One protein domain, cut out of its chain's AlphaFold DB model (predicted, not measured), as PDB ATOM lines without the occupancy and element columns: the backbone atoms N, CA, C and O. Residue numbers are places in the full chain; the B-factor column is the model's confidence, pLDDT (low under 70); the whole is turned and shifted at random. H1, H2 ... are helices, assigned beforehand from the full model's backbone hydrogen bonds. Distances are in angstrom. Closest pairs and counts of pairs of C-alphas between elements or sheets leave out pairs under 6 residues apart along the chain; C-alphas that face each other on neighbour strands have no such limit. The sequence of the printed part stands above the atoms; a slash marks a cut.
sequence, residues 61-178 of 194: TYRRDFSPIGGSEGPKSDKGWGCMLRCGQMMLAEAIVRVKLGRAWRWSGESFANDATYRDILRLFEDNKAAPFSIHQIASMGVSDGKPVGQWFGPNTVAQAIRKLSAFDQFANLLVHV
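AT A GLANCE: This is residues 61 to 178 of the 194 residues of the protein "Cysteine protease" of Macrostomum lignano (UniProt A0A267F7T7). The long helix H1 runs through the body; H4 and H5, crossed nearly at right angles, pack on its first half, and H3 runs back beside its last half, with little H2 beyond. The printed part has 118 residues, 51 of them, under half, in named helices H1 to H5 in chain order: all helix, with no named strand. It is compact, radius of gyration of the C-alphas 14.3 A, spanning 39 by 32 by 22 A.

HOW THE PARTS SIT: H1, residues 83 to 100, is the hub. With residues 84 to 92 alone it touches H5, residues 155 to 166, at a steep tilt of 47 degrees, C-alphas 88 and 158 closest at 6.0 A. H3, residues 116 to 123, touches H1 at a shallow tilt of 18 degrees, opposite ways, C-alphas 100 and 117 closest at 7.2 A. H4, residues 135 to 143, touches H5, about perpendicular but only just at 72 degrees, C-alphas 141 and 161 closest at 5.6 A. H4 also touches H1, C-alphas 85 and 135 closest at 6.9 A. H2, residues 111 to 114, and H3 only just touch, only at the corner, with 3 pairs within 8 A. Every O i to N i+4 pair is within hydrogen-bond range in H1, H3 and H5; in H4, 4 of 5; H2 is too short.

IN THESE COORDINATES: H1 begins at C-alpha 83 (-15.783, -2.656, -14.001) and is 25.4 A long; H5, 16.4 A, ends at C-alpha 166 (-22.650, 12.893, -24.326).

THE WHOLE: The printed part has no cut; the links H3 to H4 and H4 to H5 are long. No printed residue is under 70 in pLDDT.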
ATOM      1  N   THR A  61      -8.870   1.203 -16.398       98.06
ATOM      2  CA  THR A  61      -8.862   0.199 -15.330       98.06
ATOM      3  C   THR A  61      -9.374   0.777 -14.018       98.06
ATOM      4  O   THR A  61      -9.674   1.967 -13.918       98.06
ATOM      5  N   TYR A  62      -9.481  -0.073 -12.996       98.38
ATOM      6  CA  TYR A  62      -9.752   0.386 -11.639       98.38
ATOM      7  C   TYR A  62      -8.694   1.373 -11.162       98.38
ATOM      8  O   TYR A  62      -7.490   1.170 -11.334       98.38
ATOM      9  N   ARG A  63      -9.157   2.407 -10.473       98.50
ATOM     10  CA  ARG A  63      -8.336   3.476  -9.921       98.50
ATOM     11  C   ARG A  63      -8.668   3.669  -8.451       98.50
ATOM     12  O   ARG A  63      -9.651   3.151  -7.909       98.50
ATOM     13  N   ARG A  64      -7.769   4.352  -7.765       97.56
ATOM     14  CA  ARG A  64      -7.867   4.667  -6.344       97.56
ATOM     15  C   ARG A  64      -7.293   6.052  -6.116       97.56
ATOM     16  O   ARG A  64      -6.644   6.597  -7.004       97.56
ATOM     17  N   ASP A  65      -7.549   6.585  -4.933       97.25
ATOM     18  CA  ASP A  65      -7.059   7.888  -4.487       97.25
ATOM     19  C   ASP A  65      -7.580   9.063  -5.337       97.25
ATOM     20  O   ASP A  65      -7.045  10.168  -5.291       97.25
ATOM     21  N   PHE A  66      -8.679   8.853  -6.072       97.38
ATOM     22  CA  PHE A  66      -9.398   9.928  -6.747       97.38
ATOM     23  C   PHE A  66     -10.305  10.691  -5.773       97.38
ATOM     24  O   PHE A  66     -10.623  10.233  -4.671       97.38
ATOM     25  N   SER A  67     -10.766  11.876  -6.185       96.62
ATOM     26  CA  SER A  67     -11.651  12.694  -5.348       96.62
ATOM     27  C   SER A  67     -12.958  11.953  -4.989       96.62
ATOM     28  O   SER A  67     -13.516  11.278  -5.850       96.62
ATOM     29  N   PRO A  68     -13.496  12.074  -3.763       96.50
ATOM     30  CA  PRO A  68     -14.678  11.310  -3.344       96.50
ATOM     31  C   PRO A  68     -15.903  11.509  -4.257       96.50
ATOM     32  O   PRO A  68     -16.258  12.653  -4.585       96.50
ATOM     33  N   ILE A  69     -16.563  10.411  -4.653       95.19
ATOM     34  CA  ILE A  69     -17.773  10.425  -5.501       95.19
ATOM     35  C   ILE A  69     -19.030  10.534  -4.625       95.19
ATOM     36  O   ILE A  69     -19.272   9.674  -3.788       95.19
ATOM     37  N   GLY A  70     -19.874  11.545  -4.852       86.38
ATOM     38  CA  GLY A  70     -21.155  11.682  -4.138       86.38
ATOM     39  C   GLY A  70     -21.080  12.327  -2.745       86.38
ATOM     40  O   GLY A  70     -22.027  12.209  -1.979       86.38
ATOM     41  N   GLY A  71     -19.985  13.019  -2.411       87.38
ATOM     42  CA  GLY A  71     -19.796  13.708  -1.122       87.38
ATOM     43  C   GLY A  71     -18.489  13.308  -0.437       87.38
ATOM     44  O   GLY A  71     -17.757  12.482  -0.974       87.38
ATOM     45  N   SER A  72     -18.169  13.892   0.725       90.00
ATOM     46  CA  SER A  72     -16.904  13.639   1.451       90.00
ATOM     47  C   SER A  72     -16.710  12.176   1.860       90.00
ATOM     48  O   SER A  72     -15.587  11.678   1.798       90.00
ATOM     49  N   GLU A  73     -17.806  11.493   2.194       91.25
ATOM     50  CA  GLU A  73     -17.854  10.075   2.592       91.25
ATOM     51  C   GLU A  73     -17.958   9.108   1.398       91.25
ATOM     52  O   GLU A  73     -18.121   7.901   1.560       91.25
ATOM     53  N   GLY A  74     -17.905   9.641   0.177       94.25
ATOM     54  CA  GLY A  74     -18.019   8.869  -1.048       94.25
ATOM     55  C   GLY A  74     -16.832   7.935  -1.313       94.25
ATOM     56  O   GLY A  74     -15.725   8.180  -0.819       94.25
ATOM     57  N   PRO A  75     -17.001   6.905  -2.166       95.94
ATOM     58  CA  PRO A  75     -15.892   6.069  -2.602       95.94
ATOM     59  C   PRO A  75     -14.773   6.895  -3.244       95.94
ATOM     60  O   PRO A  75     -15.029   7.821  -4.018       95.94
ATOM     61  N   LYS A  76     -13.529   6.512  -2.942       97.44
ATOM     62  CA  LYS A  76     -12.287   7.045  -3.544       97.44
ATOM     63  C   LYS A  76     -11.559   6.003  -4.399       97.44
ATOM     64  O   LYS A  76     -10.420   6.198  -4.809       97.44
ATOM     65  N   SER A  77     -12.200   4.856  -4.605       97.75
ATOM     66  CA  SER A  77     -11.771   3.802  -5.515       97.75
ATOM     67  C   SER A  77     -12.996   3.132  -6.115       97.75
ATOM     68  O   SER A  77     -14.034   3.007  -5.458       97.75
ATOM     69  N   ASP A  78     -12.862   2.690  -7.359       98.06
ATOM     70  CA  ASP A  78     -13.891   1.944  -8.070       98.06
ATOM     71  C   ASP A  78     -13.642   0.425  -8.085       98.06
ATOM     72  O   ASP A  78     -14.397  -0.342  -8.687       98.06
ATOM     73  N   LYS A  79     -12.607  -0.040  -7.371       97.31
ATOM     74  CA  LYS A  79     -12.317  -1.468  -7.218       97.31
ATOM     75  C   LYS A  79     -13.520  -2.201  -6.613       97.31
ATOM     76  O   LYS A  79     -14.011  -1.844  -5.547       97.31
ATOM     77  N   GLY A  80     -13.952  -3.265  -7.289       95.44
ATOM     78  CA  GLY A  80     -15.040  -4.138  -6.838       95.44
ATOM     79  C   GLY A  80     -16.436  -3.742  -7.326       95.44
ATOM     80  O   GLY A  80     -17.359  -4.531  -7.154       95.44
ATOM     81  N   TRP A  81     -16.603  -2.581  -7.969       96.06
ATOM     82  CA  TRP A  81     -17.913  -2.146  -8.480       96.06
ATOM     83  C   TRP A  81     -17.863  -1.415  -9.830       96.06
ATOM     84  O   TRP A  81     -18.840  -1.438 -10.577       96.06
ATOM     85  N   GLY A  82     -16.727  -0.814 -10.185       97.50
ATOM     86  CA  GLY A  82     -16.577   0.045 -11.360       97.50
ATOM     87  C   GLY A  82     -16.373  -0.658 -12.701       97.50
ATOM     88  O   GLY A  82     -16.322   0.030 -13.714       97.50
ATOM     89  N   CYS A  83     -16.249  -1.993 -12.771       97.81
ATOM     90  CA  CYS A  83     -15.783  -2.656 -14.001       97.81
ATOM     91  C   CYS A  83     -16.655  -2.346 -15.216       97.81
ATOM     92  O   CYS A  83     -16.122  -2.028 -16.273       97.81
ATOM     93  N   MET A  84     -17.983  -2.373 -15.072       98.12
ATOM     94  CA  MET A  84     -18.877  -2.051 -16.186       98.12
ATOM     95  C   MET A  84     -18.772  -0.577 -16.598       98.12
ATOM     96  O   MET A  84     -18.881  -0.261 -17.779       98.12
ATOM     97  N   LEU A  85     -18.514   0.327 -15.647       98.06
ATOM     98  CA  LEU A  85     -18.313   1.747 -15.935       98.06
ATOM     99  C   LEU A  85     -17.020   1.933 -16.740       98.06
ATOM    100  O   LEU A  85     -17.040   2.622 -17.757       98.06
ATOM    101  N   ARG A  86     -15.935   1.242 -16.361       98.50
ATOM    102  CA  ARG A  86     -14.667   1.232 -17.112       98.50
ATOM    103  C   ARG A  86     -14.816   0.625 -18.507       98.50
ATOM    104  O   ARG A  86     -14.315   1.198 -19.469       98.50
ATOM    105  N   CYS A  87     -15.569  -0.468 -18.653       98.50
ATOM    106  CA  CYS A  87     -15.906  -1.022 -19.970       98.50
ATOM    107  C   CYS A  87     -16.676  -0.014 -20.835       98.50
ATOM    108  O   CYS A  87     -16.371   0.139 -22.017       98.50
ATOM    109  N   GLY A  88     -17.634   0.710 -20.245       98.50
ATOM    110  CA  GLY A  88     -18.341   1.798 -20.919       98.50
ATOM    111  C   GLY A  88     -17.409   2.927 -21.360       98.50
ATOM    112  O   GLY A  88     -17.509   3.378 -22.499       98.50
ATOM    113  N   GLN A  89     -16.467   3.335 -20.502       98.75
ATOM    114  CA  GLN A  89     -15.446   4.329 -20.847       98.75
ATOM    115  C   GLN A  89     -14.585   3.865 -22.026       98.75
ATOM    116  O   GLN A  89     -14.426   4.624 -22.972       98.75
ATOM    117  N   MET A  90     -14.084   2.623 -22.020       98.81
ATOM    118  CA  MET A  90     -13.272   2.087 -23.125       98.81
ATOM    119  C   MET A  90     -14.047   2.030 -24.448       98.81
ATOM    120  O   MET A  90     -13.524   2.402 -25.495       98.81
ATOM    121  N   MET A  91     -15.314   1.609 -24.404       98.56
ATOM    122  CA  MET A  91     -16.177   1.546 -25.586       98.56
ATOM    123  C   MET A  91     -16.465   2.941 -26.162       98.56
ATOM    124  O   MET A  91     -16.357   3.142 -27.372       98.56
ATOM    125  N   LEU A  92     -16.774   3.919 -25.304       98.69
ATOM    126  CA  LEU A  92     -16.968   5.308 -25.722       98.69
ATOM    127  C   LEU A  92     -15.665   5.930 -26.238       98.69
ATOM    128  O   LEU A  92     -15.676   6.610 -27.259       98.69
ATOM    129  N   ALA A  93     -14.545   5.675 -25.565       98.50
ATOM    130  CA  ALA A  93     -13.231   6.154 -25.967       98.50
ATOM    131  C   ALA A  93     -12.861   5.665 -27.373       98.50
ATOM    132  O   ALA A  93     -12.442   6.472 -28.199       98.50
ATOM    133  N   GLU A  94     -13.091   4.386 -27.683       98.50
ATOM    134  CA  GLU A  94     -12.900   3.844 -29.035       98.50
ATOM    135  C   GLU A  94     -13.793   4.551 -30.069       98.50
ATOM    136  O   GLU A  94     -13.328   4.888 -31.159       98.50
ATOM    137  N   ALA A  95     -15.058   4.836 -29.739       98.38
ATOM    138  CA  ALA A  95     -15.943   5.586 -30.632       98.38
ATOM    139  C   ALA A  95     -15.415   7.007 -30.904       98.38
ATOM    140  O   ALA A  95     -15.377   7.443 -32.056       98.38
ATOM    141  N   ILE A  96     -14.952   7.710 -29.866       98.38
ATOM    142  CA  ILE A  96     -14.395   9.062 -29.998       98.38
ATOM    143  C   ILE A  96     -13.079   9.034 -30.787       98.38
ATOM    144  O   ILE A  96     -12.910   9.849 -31.692       98.38
ATOM    145  N   VAL A  97     -12.179   8.079 -30.523       97.88
ATOM    146  CA  VAL A  97     -10.942   7.892 -31.304       97.88
ATOM    147  C   VAL A  97     -11.271   7.719 -32.784       97.88
ATOM    148  O   VAL A  97     -10.684   8.395 -33.623       97.88
ATOM    149  N   ARG A  98     -12.261   6.890 -33.131       97.44
ATOM    150  CA  ARG A  98     -12.676   6.723 -34.533       97.44
ATOM    151  C   ARG A  98     -13.180   8.013 -35.166       97.44
ATOM    152  O   ARG A  98     -12.851   8.271 -36.317       97.44
ATOM    153  N   VAL A  99     -13.972   8.795 -34.437       96.94
ATOM    154  CA  VAL A  99     -14.547  10.047 -34.948       96.94
ATOM    155  C   VAL A  99     -13.491  11.148 -35.082       96.94
ATOM    156  O   VAL A  99     -13.568  11.947 -36.010       96.94
ATOM    157  N   LYS A 100     -12.514  11.206 -34.171       97.25
ATOM    158  CA  LYS A 100     -11.545  12.310 -34.087       97.25
ATOM    159  C   LYS A 100     -10.202  12.029 -34.755       97.25
ATOM    160  O   LYS A 100      -9.616  12.944 -35.317       97.25
ATOM    161  N   LEU A 101      -9.722  10.790 -34.680       96.75
ATOM    162  CA  LEU A 101      -8.403  10.364 -35.163       96.75
ATOM    163  C   LEU A 101      -8.501   9.351 -36.317       96.75
ATOM    164  O   LEU A 101      -7.575   9.220 -37.112       96.75
ATOM    165  N   GLY A 102      -9.632   8.649 -36.432       97.31
ATOM    166  CA  GLY A 102      -9.862   7.613 -37.437       97.31
ATOM    167  C   GLY A 102      -9.444   6.213 -36.973       97.31
ATOM    168  O   GLY A 102      -8.542   6.033 -36.162       97.31
ATOM    169  N   ARG A 103     -10.086   5.171 -37.522       97.31
ATOM    170  CA  ARG A 103      -9.822   3.758 -37.159       97.31
ATOM    171  C   ARG A 103      -8.386   3.298 -37.462       97.31
ATOM    172  O   ARG A 103      -7.882   2.382 -36.804       97.31
ATOM    173  N   ALA A 104      -7.751   3.901 -38.464       96.62
ATOM    174  CA  ALA A 104      -6.378   3.601 -38.867       96.62
ATOM    175  C   ALA A 104      -5.326   4.220 -37.930       96.62
ATOM    176  O   ALA A 104      -4.174   3.803 -37.978       96.62
ATOM    177  N   TRP A 105      -5.710   5.161 -37.060       97.12
ATOM    178  CA  TRP A 105      -4.788   5.758 -36.099       97.12
ATOM    179  C   TRP A 105      -4.193   4.690 -35.173       97.12
ATOM    180  O   TRP A 105      -4.880   3.754 -34.735       97.12
ATOM    181  N   ARG A 106      -2.898   4.827 -34.896       96.12
ATOM    182  CA  ARG A 106      -2.140   3.981 -33.978       96.12
ATOM    183  C   ARG A 106      -1.377   4.870 -33.012       96.12
ATOM    184  O   ARG A 106      -0.801   5.874 -33.419       96.12
ATOM    185  N   TRP A 107      -1.383   4.475 -31.749       94.94
ATOM    186  CA  TRP A 107      -0.579   5.095 -30.720       94.94
ATOM    187  C   TRP A 107       0.888   4.728 -30.927       94.94
ATOM    188  O   TRP A 107       1.241   3.590 -31.232       94.94
ATOM    189  N   SER A 108       1.739   5.714 -30.707       90.81
ATOM    190  CA  SER A 108       3.186   5.600 -30.610       90.81
ATOM    191  C   SER A 108       3.636   6.259 -29.309       90.81
ATOM    192  O   SER A 108       2.922   7.104 -28.766       90.81
ATOM    193  N   GLY A 109       4.847   5.948 -28.836       82.31
ATOM    194  CA  GLY A 109       5.402   6.587 -27.634       82.31
ATOM    195  C   GLY A 109       5.398   8.123 -27.692       82.31
ATOM    196  O   GLY A 109       5.255   8.786 -26.670       82.31
ATOM    197  N   GLU A 110       5.459   8.697 -28.894       84.69
ATOM    198  CA  GLU A 110       5.421  10.145 -29.120       84.69
ATOM    199  C   GLU A 110       4.005  10.728 -29.238       84.69
ATOM    200  O   GLU A 110       3.836  11.946 -29.192       84.69
ATOM    201  N   SER A 111       2.971   9.892 -29.374       82.56
ATOM    202  CA  SER A 111       1.590  10.349 -29.585       82.56
ATOM    203  C   SER A 111       1.106  11.253 -28.455       82.56
ATOM    204  O   SER A 111       0.430  12.242 -28.710       82.56
ATOM    205  N   PHE A 112       1.490  10.983 -27.203       80.94
ATOM    206  CA  PHE A 112       1.114  11.863 -26.095       80.94
ATOM    207  C   PHE A 112       1.718  13.269 -26.234       80.94
ATOM    208  O   PHE A 112       1.028  14.258 -25.998       80.94
ATOM    209  N   ALA A 113       2.984  13.376 -26.642       81.50
ATOM    210  CA  ALA A 113       3.648  14.665 -26.818       81.50
ATOM    211  C   ALA A 113       3.118  15.420 -28.051       81.50
ATOM    212  O   ALA A 113       2.878  16.628 -27.989       81.50
ATOM    213  N   ASN A 114       2.886  14.693 -29.146       89.56
ATOM    214  CA  ASN A 114       2.717  15.278 -30.474       89.56
ATOM    215  C   ASN A 114       1.257  15.346 -30.956       89.56
ATOM    216  O   ASN A 114       0.955  16.140 -31.845       89.56
ATOM    217  N   ASP A 115       0.332  14.584 -30.364       93.88
ATOM    218  CA  ASP A 115      -1.081  14.562 -30.756       93.88
ATOM    219  C   ASP A 115      -1.950  15.257 -29.693       93.88
ATOM    220  O   ASP A 115      -2.276  14.722 -28.628       93.88
ATOM    221  N   ALA A 116      -2.305  16.516 -29.965       96.19
ATOM    222  CA  ALA A 116      -3.184  17.295 -29.091       96.19
ATOM    223  C   ALA A 116      -4.597  16.697 -29.006       96.19
ATOM    224  O   ALA A 116      -5.186  16.686 -27.928       96.19
ATOM    225  N   THR A 117      -5.103  16.134 -30.106       97.06
ATOM    226  CA  THR A 117      -6.447  15.550 -30.157       97.06
ATOM    227  C   THR A 117      -6.513  14.286 -29.306       97.06
ATOM    228  O   THR A 117      -7.458  14.112 -28.542       97.06
ATOM    229  N   TYR A 118      -5.485  13.434 -29.362       97.25
ATOM    230  CA  TYR A 118      -5.364  12.274 -28.476       97.25
ATOM    231  C   TYR A 118      -5.361  12.675 -26.992       97.25
ATOM    232  O   TYR A 118      -6.083  12.080 -26.189       97.25
ATOM    233  N   ARG A 119      -4.609  13.721 -26.621       96.38
ATOM    234  CA  ARG A 119      -4.617  14.246 -25.244       96.38
ATOM    235  C   ARG A 119      -5.985  14.771 -24.827       96.38
ATOM    236  O   ARG A 119      -6.404  14.519 -23.700       96.38
ATOM    237  N   ASP A 120      -6.681  15.472 -25.715       97.25
ATOM    238  CA  ASP A 120      -8.031  15.959 -25.435       97.25
ATOM    239  C   ASP A 120      -9.018  14.808 -25.244       97.25
ATOM    240  O   ASP A 120      -9.834  14.868 -24.330       97.25
ATOM    241  N   ILE A 121      -8.878  13.710 -25.997       98.19
ATOM    242  CA  ILE A 121      -9.656  12.487 -25.765       98.19
ATOM    243  C   ILE A 121      -9.365  11.905 -24.377       98.19
ATOM    244  O   ILE A 121     -10.305  11.598 -23.650       98.19
ATOM    245  N   LEU A 122      -8.091  11.763 -23.986       97.62
ATOM    246  CA  LEU A 122      -7.723  11.223 -22.669       97.62
ATOM    247  C   LEU A 122      -8.333  12.038 -21.522       97.62
ATOM    248  O   LEU A 122      -8.881  11.459 -20.580       97.62
ATOM    249  N   ARG A 123      -8.295  13.372 -21.631       97.62
ATOM    250  CA  ARG A 123      -8.847  14.303 -20.633       97.62
ATOM    251  C   ARG A 123     -10.333  14.090 -20.369       97.62
ATOM    252  O   ARG A 123     -10.792  14.376 -19.268       97.62
ATOM    253  N   LEU A 124     -11.087  13.554 -21.332       98.38
ATOM    254  CA  LEU A 124     -12.509  13.269 -21.135       98.38
ATOM    255  C   LEU A 124     -12.767  12.181 -20.082       98.38
ATOM    256  O   LEU A 124     -13.852  12.151 -19.500       98.38
ATOM    257  N   PHE A 125     -11.799  11.290 -19.855       98.50
ATOM    258  CA  PHE A 125     -11.956  10.077 -19.044       98.50
ATOM    259  C   PHE A 125     -11.154  10.087 -17.741       98.50
ATOM    260  O   PHE A 125     -11.241   9.121 -16.980       98.50
ATOM    261  N   GLU A 126     -10.385  11.148 -17.478       97.88
ATOM    262  CA  GLU A 126      -9.651  11.312 -16.221       97.88
ATOM    263  C   GLU A 126     -10.580  11.119 -15.014       97.88
ATOM    264  O   GLU A 126     -11.749  11.502 -15.044       97.88
ATOM    265  N   ASP A 127     -10.068  10.564 -13.911       98.12
ATOM    266  CA  ASP A 127     -10.830  10.404 -12.663       98.12
ATOM    267  C   ASP A 127     -10.939  11.733 -11.896       98.12
ATOM    268  O   ASP A 127     -10.574  11.864 -10.722       98.12
ATOM    269  N   ASN A 128     -11.451  12.738 -12.594       95.62
ATOM    270  CA  ASN A 128     -11.675  14.092 -12.141       95.62
ATOM    271  C   ASN A 128     -13.133  14.466 -12.417       95.62
ATOM    272  O   ASN A 128     -13.648  14.254 -13.509       95.62
ATOM    273  N   LYS A 129     -13.797  15.098 -11.446       95.50
ATOM    274  CA  LYS A 129     -15.196  15.538 -11.571       95.50
ATOM    275  C   LYS A 129     -15.434  16.480 -12.756       95.50
ATOM    276  O   LYS A 129     -16.559  16.540 -13.238       95.50
ATOM    277  N   ALA A 130     -14.415  17.213 -13.202       95.31
ATOM    278  CA  ALA A 130     -14.506  18.098 -14.360       95.31
ATOM    279  C   ALA A 130     -14.492  17.347 -15.704       95.31
ATOM    280  O   ALA A 130     -14.965  17.890 -16.697       95.31
ATOM    281  N   ALA A 131     -13.971  16.117 -15.746       97.62
ATOM    282  CA  ALA A 131     -13.909  15.322 -16.964       97.62
ATOM    283  C   ALA A 131     -15.302  14.727 -17.287       97.62
ATOM    284  O   ALA A 131     -15.871  14.025 -16.433       97.62
ATOM    285  N   PRO A 132     -15.870  14.987 -18.488       97.31
ATOM    286  CA  PRO A 132     -17.260  14.654 -18.832       97.31
ATOM    287  C   PRO A 132     -17.625  13.175 -18.705       97.31
ATOM    288  O   PRO A 132     -18.748  12.841 -18.328       97.31
ATOM    289  N   PHE A 133     -16.676  12.284 -18.988       98.31
ATOM    290  CA  PHE A 133     -16.865  10.835 -18.956       98.31
ATOM    291  C   PHE A 133     -16.041  10.173 -17.851       98.31
ATOM    292  O   PHE A 133     -15.744   8.982 -17.935       98.31
ATOM    293  N   SER A 134     -15.676  10.922 -16.807       98.38
ATOM    294  CA  SER A 134     -15.030  10.385 -15.606       98.38
ATOM    295  C   SER A 134     -15.893   9.344 -14.892       98.38
ATOM    296  O   SER A 134     -17.125   9.319 -15.011       98.38
ATOM    297  N   ILE A 135     -15.253   8.527 -14.051       98.31
ATOM    298  CA  ILE A 135     -15.964   7.616 -13.146       98.31
ATOM    299  C   ILE A 135     -16.952   8.372 -12.246       98.31
ATOM    300  O   ILE A 135     -18.035   7.864 -11.953       98.31
ATOM    301  N   HIS A 136     -16.622   9.611 -11.861       97.69
ATOM    302  CA  HIS A 136     -17.475  10.491 -11.062       97.69
ATOM    303  C   HIS A 136     -18.777  10.809 -11.783       97.69
ATOM    304  O   HIS A 136     -19.848  10.647 -11.195       97.69
ATOM    305  N   GLN A 137     -18.682  11.247 -13.040       97.31
ATOM    306  CA  GLN A 137     -19.840  11.646 -13.834       97.31
ATOM    307  C   GLN A 137     -20.715  10.441 -14.184       97.31
ATOM    308  O   GLN A 137     -21.928  10.488 -13.982       97.31
ATOM    309  N   ILE A 138     -20.113   9.321 -14.603       97.50
ATOM    310  CA  ILE A 138     -20.862   8.102 -14.948       97.50
ATOM    311  C   ILE A 138     -21.582   7.529 -13.720       97.50
ATOM    312  O   ILE A 138     -22.774   7.221 -13.795       97.50
ATOM    313  N   ALA A 139     -20.897   7.421 -12.575       96.56
ATOM    314  CA  ALA A 139     -21.509   6.914 -11.349       96.56
ATOM    315  C   ALA A 139     -22.626   7.839 -10.840       96.56
ATOM    316  O   ALA A 139     -23.685   7.358 -10.442       96.56
ATOM    317  N   SER A 140     -22.421   9.160 -10.898       94.56
ATOM    318  CA  SER A 140     -23.435  10.139 -10.475       94.56
ATOM    319  C   SER A 140     -24.653  10.131 -11.397       94.56
ATOM    320  O   SER A 140     -25.782  10.228 -10.920       94.56
ATOM    321  N   MET A 141     -24.453   9.947 -12.706       94.38
ATOM    322  CA  MET A 141     -25.552   9.863 -13.666       94.38
ATOM    323  C   MET A 141     -26.453   8.648 -13.401       94.38
ATOM    324  O   MET A 141     -27.675   8.762 -13.508       94.38
ATOM    325  N   GLY A 142     -25.885   7.516 -12.971       90.56
ATOM    326  CA  GLY A 142     -26.670   6.332 -12.608       90.56
ATOM    327  C   GLY A 142     -27.606   6.533 -11.416       90.56
ATOM    328  O   GLY A 142     -28.620   5.844 -11.330       90.56
ATOM    329  N   VAL A 143     -27.350   7.517 -10.545       90.56
ATOM    330  CA  VAL A 143     -28.264   7.847  -9.437       90.56
ATOM    331  C   VAL A 143     -29.634   8.263  -9.975       90.56
ATOM    332  O   VAL A 143     -30.651   7.857  -9.415       90.56
ATOM    333  N   SER A 144     -29.673   8.981 -11.107       85.75
ATOM    334  CA  SER A 144     -30.930   9.344 -11.783       85.75
ATOM    335  C   SER A 144     -31.725   8.133 -12.288       85.75
ATOM    336  O   SER A 144     -32.935   8.228 -12.461       85.75
ATOM    337  N   ASP A 145     -31.057   6.989 -12.463       85.50
ATOM    338  CA  ASP A 145     -31.629   5.717 -12.913       85.50
ATOM    339  C   ASP A 145     -31.778   4.706 -11.755       85.50
ATOM    340  O   ASP A 145     -31.873   3.496 -11.973       85.50
ATOM    341  N   GLY A 146     -31.767   5.185 -10.505       89.06
ATOM    342  CA  GLY A 146     -31.942   4.347  -9.316       89.06
ATOM    343  C   GLY A 146     -30.729   3.475  -8.977       89.06
ATOM    344  O   GLY A 146     -30.877   2.464  -8.290       89.06
ATOM    345  N   LYS A 147     -29.531   3.843  -9.453       91.62
ATOM    346  CA  LYS A 147     -28.264   3.165  -9.145       91.62
ATOM    347  C   LYS A 147     -27.390   4.042  -8.247       91.62
ATOM    348  O   LYS A 147     -26.701   4.929  -8.748       91.62
ATOM    349  N   PRO A 148     -27.400   3.810  -6.922       91.62
ATOM    350  CA  PRO A 148     -26.503   4.493  -6.003       91.62
ATOM    351  C   PRO A 148     -25.033   4.327  -6.395       91.62
ATOM    352  O   PRO A 148     -24.621   3.290  -6.922       91.62
ATOM    353  N   VAL A 149     -24.228   5.337  -6.068       93.00
ATOM    354  CA  VAL A 149     -22.769   5.277  -6.202       93.00
ATOM    355  C   VAL A 149     -22.233   4.058  -5.444       93.00
ATOM    356  O   VAL A 149     -22.661   3.780  -4.326       93.00
ATOM    357  N   GLY A 150     -21.297   3.325  -6.053       89.31
ATOM    358  CA  GLY A 150     -20.754   2.092  -5.479       89.31
ATOM    359  C   GLY A 150     -21.472   0.814  -5.919       89.31
ATOM    360  O   GLY A 150     -21.007  -0.274  -5.592       89.31
ATOM    361  N   GLN A 151     -22.579   0.907  -6.667       90.12
ATOM    362  CA  GLN A 151     -23.247  -0.269  -7.227       90.12
ATOM    363  C   GLN A 151     -22.766  -0.617  -8.633       90.12
ATOM    364  O   GLN A 151     -22.383   0.238  -9.431       90.12
ATOM    365  N   TRP A 152     -22.863  -1.906  -8.947       89.06
ATOM    366  CA  TRP A 152     -22.562  -2.421 -10.271       89.06
ATOM    367  C   TRP A 152     -23.630  -2.014 -11.295       89.06
ATOM    368  O   TRP A 152     -24.838  -2.093 -11.038       89.06
ATOM    369  N   PHE A 153     -23.179  -1.595 -12.478       93.75
ATOM    370  CA  PHE A 153     -24.055  -1.317 -13.616       93.75
ATOM    371  C   PHE A 153     -24.162  -2.551 -14.508       93.75
ATOM    372  O   PHE A 153     -23.198  -3.293 -14.676       93.75
ATOM    373  N   GLY A 154     -25.326  -2.726 -15.133       95.25
ATOM    374  CA  GLY A 154     -25.443  -3.561 -16.328       95.25
ATOM    375  C   GLY A 154     -25.103  -2.766 -17.600       95.25
ATOM    376  O   GLY A 154     -25.065  -1.531 -17.550       95.25
ATOM    377  N   PRO A 155     -24.925  -3.437 -18.755       96.44
ATOM    378  CA  PRO A 155     -24.590  -2.784 -20.024       96.44
ATOM    379  C   PRO A 155     -25.552  -1.654 -20.427       96.44
ATOM    380  O   PRO A 155     -25.115  -0.570 -20.804       96.44
ATOM    381  N   ASN A 156     -26.866  -1.859 -20.282       95.62
ATOM    382  CA  ASN A 156     -27.851  -0.826 -20.618       95.62
ATOM    383  C   ASN A 156     -27.724   0.416 -19.718       95.62
ATOM    384  O   ASN A 156     -27.779   1.539 -20.206       95.62
ATOM    385  N   THR A 157     -27.509   0.237 -18.411       96.00
ATOM    386  CA  THR A 157     -27.370   1.363 -17.473       96.00
ATOM    387  C   THR A 157     -26.180   2.248 -17.839       96.00
ATOM    388  O   THR A 157     -26.326   3.466 -17.906       96.00
ATOM    389  N   VAL A 158     -25.010   1.654 -18.118       97.56
ATOM    390  CA  VAL A 158     -23.833   2.446 -18.511       97.56
ATOM    391  C   VAL A 158     -24.038   3.122 -19.870       97.56
ATOM    392  O   VAL A 158     -23.672   4.285 -20.022       97.56
ATOM    393  N   ALA A 159     -24.701   2.458 -20.823       97.44
ATOM    394  CA  ALA A 159     -25.022   3.048 -22.123       97.44
ATOM    395  C   ALA A 159     -25.958   4.266 -21.999       97.44
ATOM    396  O   ALA A 159     -25.719   5.294 -22.629       97.44
ATOM    397  N   GLN A 160     -26.987   4.193 -21.148       96.88
ATOM    398  CA  GLN A 160     -27.889   5.323 -20.897       96.88
ATOM    399  C   GLN A 160     -27.180   6.475 -20.172       96.88
ATOM    400  O   GLN A 160     -27.391   7.637 -20.523       96.88
ATOM    401  N   ALA A 161     -26.300   6.176 -19.210       96.88
ATOM    402  CA  ALA A 161     -25.481   7.193 -18.555       96.88
ATOM    403  C   ALA A 161     -24.580   7.923 -19.567       96.88
ATOM    404  O   ALA A 161     -24.582   9.152 -19.616       96.88
ATOM    405  N   ILE A 162     -23.883   7.173 -20.430       97.69
ATOM    406  CA  ILE A 162     -23.062   7.722 -21.519       97.69
ATOM    407  C   ILE A 162     -23.905   8.575 -22.469       97.69
ATOM    408  O   ILE A 162     -23.490   9.678 -22.817       97.69
ATOM    409  N   ARG A 163     -25.101   8.109 -22.853       97.06
ATOM    410  CA  ARG A 163     -26.016   8.871 -23.711       97.06
ATOM    411  C   ARG A 163     -26.363  10.231 -23.114       97.06
ATOM    412  O   ARG A 163     -26.291  11.232 -23.821       97.06
ATOM    413  N   LYS A 164     -26.720  10.275 -21.827       96.19
ATOM    414  CA  LYS A 164     -27.042  11.529 -21.128       96.19
ATOM    415  C   LYS A 164     -25.823  12.448 -21.049       96.19
ATOM    416  O   LYS A 164     -25.942  13.623 -21.365       96.19
ATOM    417  N   LEU A 165     -24.658  11.916 -20.672       96.62
ATOM    418  CA  LEU A 165     -23.421  12.697 -20.553       96.62
ATOM    419  C   LEU A 165     -22.950  13.260 -21.900       96.62
ATOM    420  O   LEU A 165     -22.519  14.407 -21.965       96.62
ATOM    421  N   SER A 166     -23.090  12.489 -22.981       96.44
ATOM    422  CA  SER A 166     -22.650  12.893 -24.326       96.44
ATOM    423  C   SER A 166     -23.397  14.120 -24.851       96.44
ATOM    424  O   SER A 166     -22.846  14.864 -25.651       96.44
ATOM    425  N   ALA A 167     -24.615  14.380 -24.366       93.44
ATOM    426  CA  ALA A 167     -25.381  15.571 -24.731       93.44
ATOM    427  C   ALA A 167     -24.762  16.886 -24.215       93.44
ATOM    428  O   ALA A 167     -25.129  17.957 -24.696       93.44
ATOM    429  N   PHE A 168     -23.849  16.818 -23.241       91.69
ATOM    430  CA  PHE A 168     -23.222  17.990 -22.625       91.69
ATOM    431  C   PHE A 168     -21.779  18.224 -23.084       91.69
ATOM    432  O   PHE A 168     -21.221  19.278 -22.781       91.69
ATOM    433  N   ASP A 169     -21.171  17.279 -23.808       92.56
ATOM    434  CA  ASP A 169     -19.781  17.391 -24.244       92.56
ATOM    435  C   ASP A 169     -19.667  17.823 -25.711       92.56
ATOM    436  O   ASP A 169     -20.002  17.091 -26.645       92.56
ATOM    437  N   GLN A 170     -19.151  19.034 -25.918       93.31
ATOM    438  CA  GLN A 170     -18.991  19.617 -27.252       93.31
ATOM    439  C   GLN A 170     -17.768  19.077 -27.990       93.31
ATOM    440  O   GLN A 170     -17.738  19.109 -29.220       93.31
ATOM    441  N   PHE A 171     -16.752  18.597 -27.267       95.12
ATOM    442  CA  PHE A 171     -15.552  18.087 -27.911       95.12
ATOM    443  C   PHE A 171     -15.838  16.748 -28.587       95.12
ATOM    444  O   PHE A 171     -15.620  16.642 -29.790       95.12
ATOM    445  N   ALA A 172     -16.371  15.749 -27.879       92.56
ATOM    446  CA  ALA A 172     -16.745  14.460 -28.457       92.56
ATOM    447  C   ALA A 172     -17.802  14.631 -29.554       92.56
ATOM    448  O   ALA A 172     -17.667  14.016 -30.614       92.56
ATOM    449  N   ASN A 173     -18.785  15.517 -29.329       92.06
ATOM    450  CA  ASN A 173     -19.861  15.851 -30.266       92.06
ATOM    451  C   ASN A 173     -20.555  14.602 -30.839       92.06
ATOM    452  O   ASN A 173     -20.671  14.432 -32.055       92.06
ATOM    453  N   LEU A 174     -20.955  13.685 -29.953       94.56
ATOM    454  CA  LEU A 174     -21.576  12.418 -30.326       94.56
ATOM    455  C   LEU A 174     -23.086  12.451 -30.098       94.56
ATOM    456  O   LEU A 174     -23.559  12.724 -28.995       94.56
ATOM    457  N   LEU A 175     -23.843  12.053 -31.122       95.12
ATOM    458  CA  LEU A 175     -25.233  11.647 -30.957       95.12
ATOM    459  C   LEU A 175     -25.272  10.167 -30.561       95.12
ATOM    460  O   LEU A 175     -24.940   9.296 -31.363       95.12
ATOM    461  N   VAL A 176     -25.695   9.882 -29.331       96.56
ATOM    462  CA  VAL A 176     -25.763   8.511 -28.810       96.56
ATOM    463  C   VAL A 176     -27.202   8.008 -28.821       96.56
ATOM    464  O   VAL A 176     -28.079   8.557 -28.150       96.56
ATOM    465  N   HIS A 177     -27.430   6.915 -29.544       95.81
ATOM    466  CA  HIS A 177     -28.688   6.181 -29.538       95.81
ATOM    467  C   HIS A 177     -28.508   4.834 -28.830       95.81
ATOM    468  O   HIS A 177     -27.570   4.096 -29.120       95.81
ATOM    469  N   VAL A 178     -29.417   4.511 -27.909       96.44
ATOM    470  CA  VAL A 178     -29.482   3.198 -27.254       96.44
ATOM    471  C   VAL A 178     -30.750   2.518 -27.749       96.44
ATOM    472  O   VAL A 178     -31.843   2.864 -27.301       96.44
TER     473      VAL A 178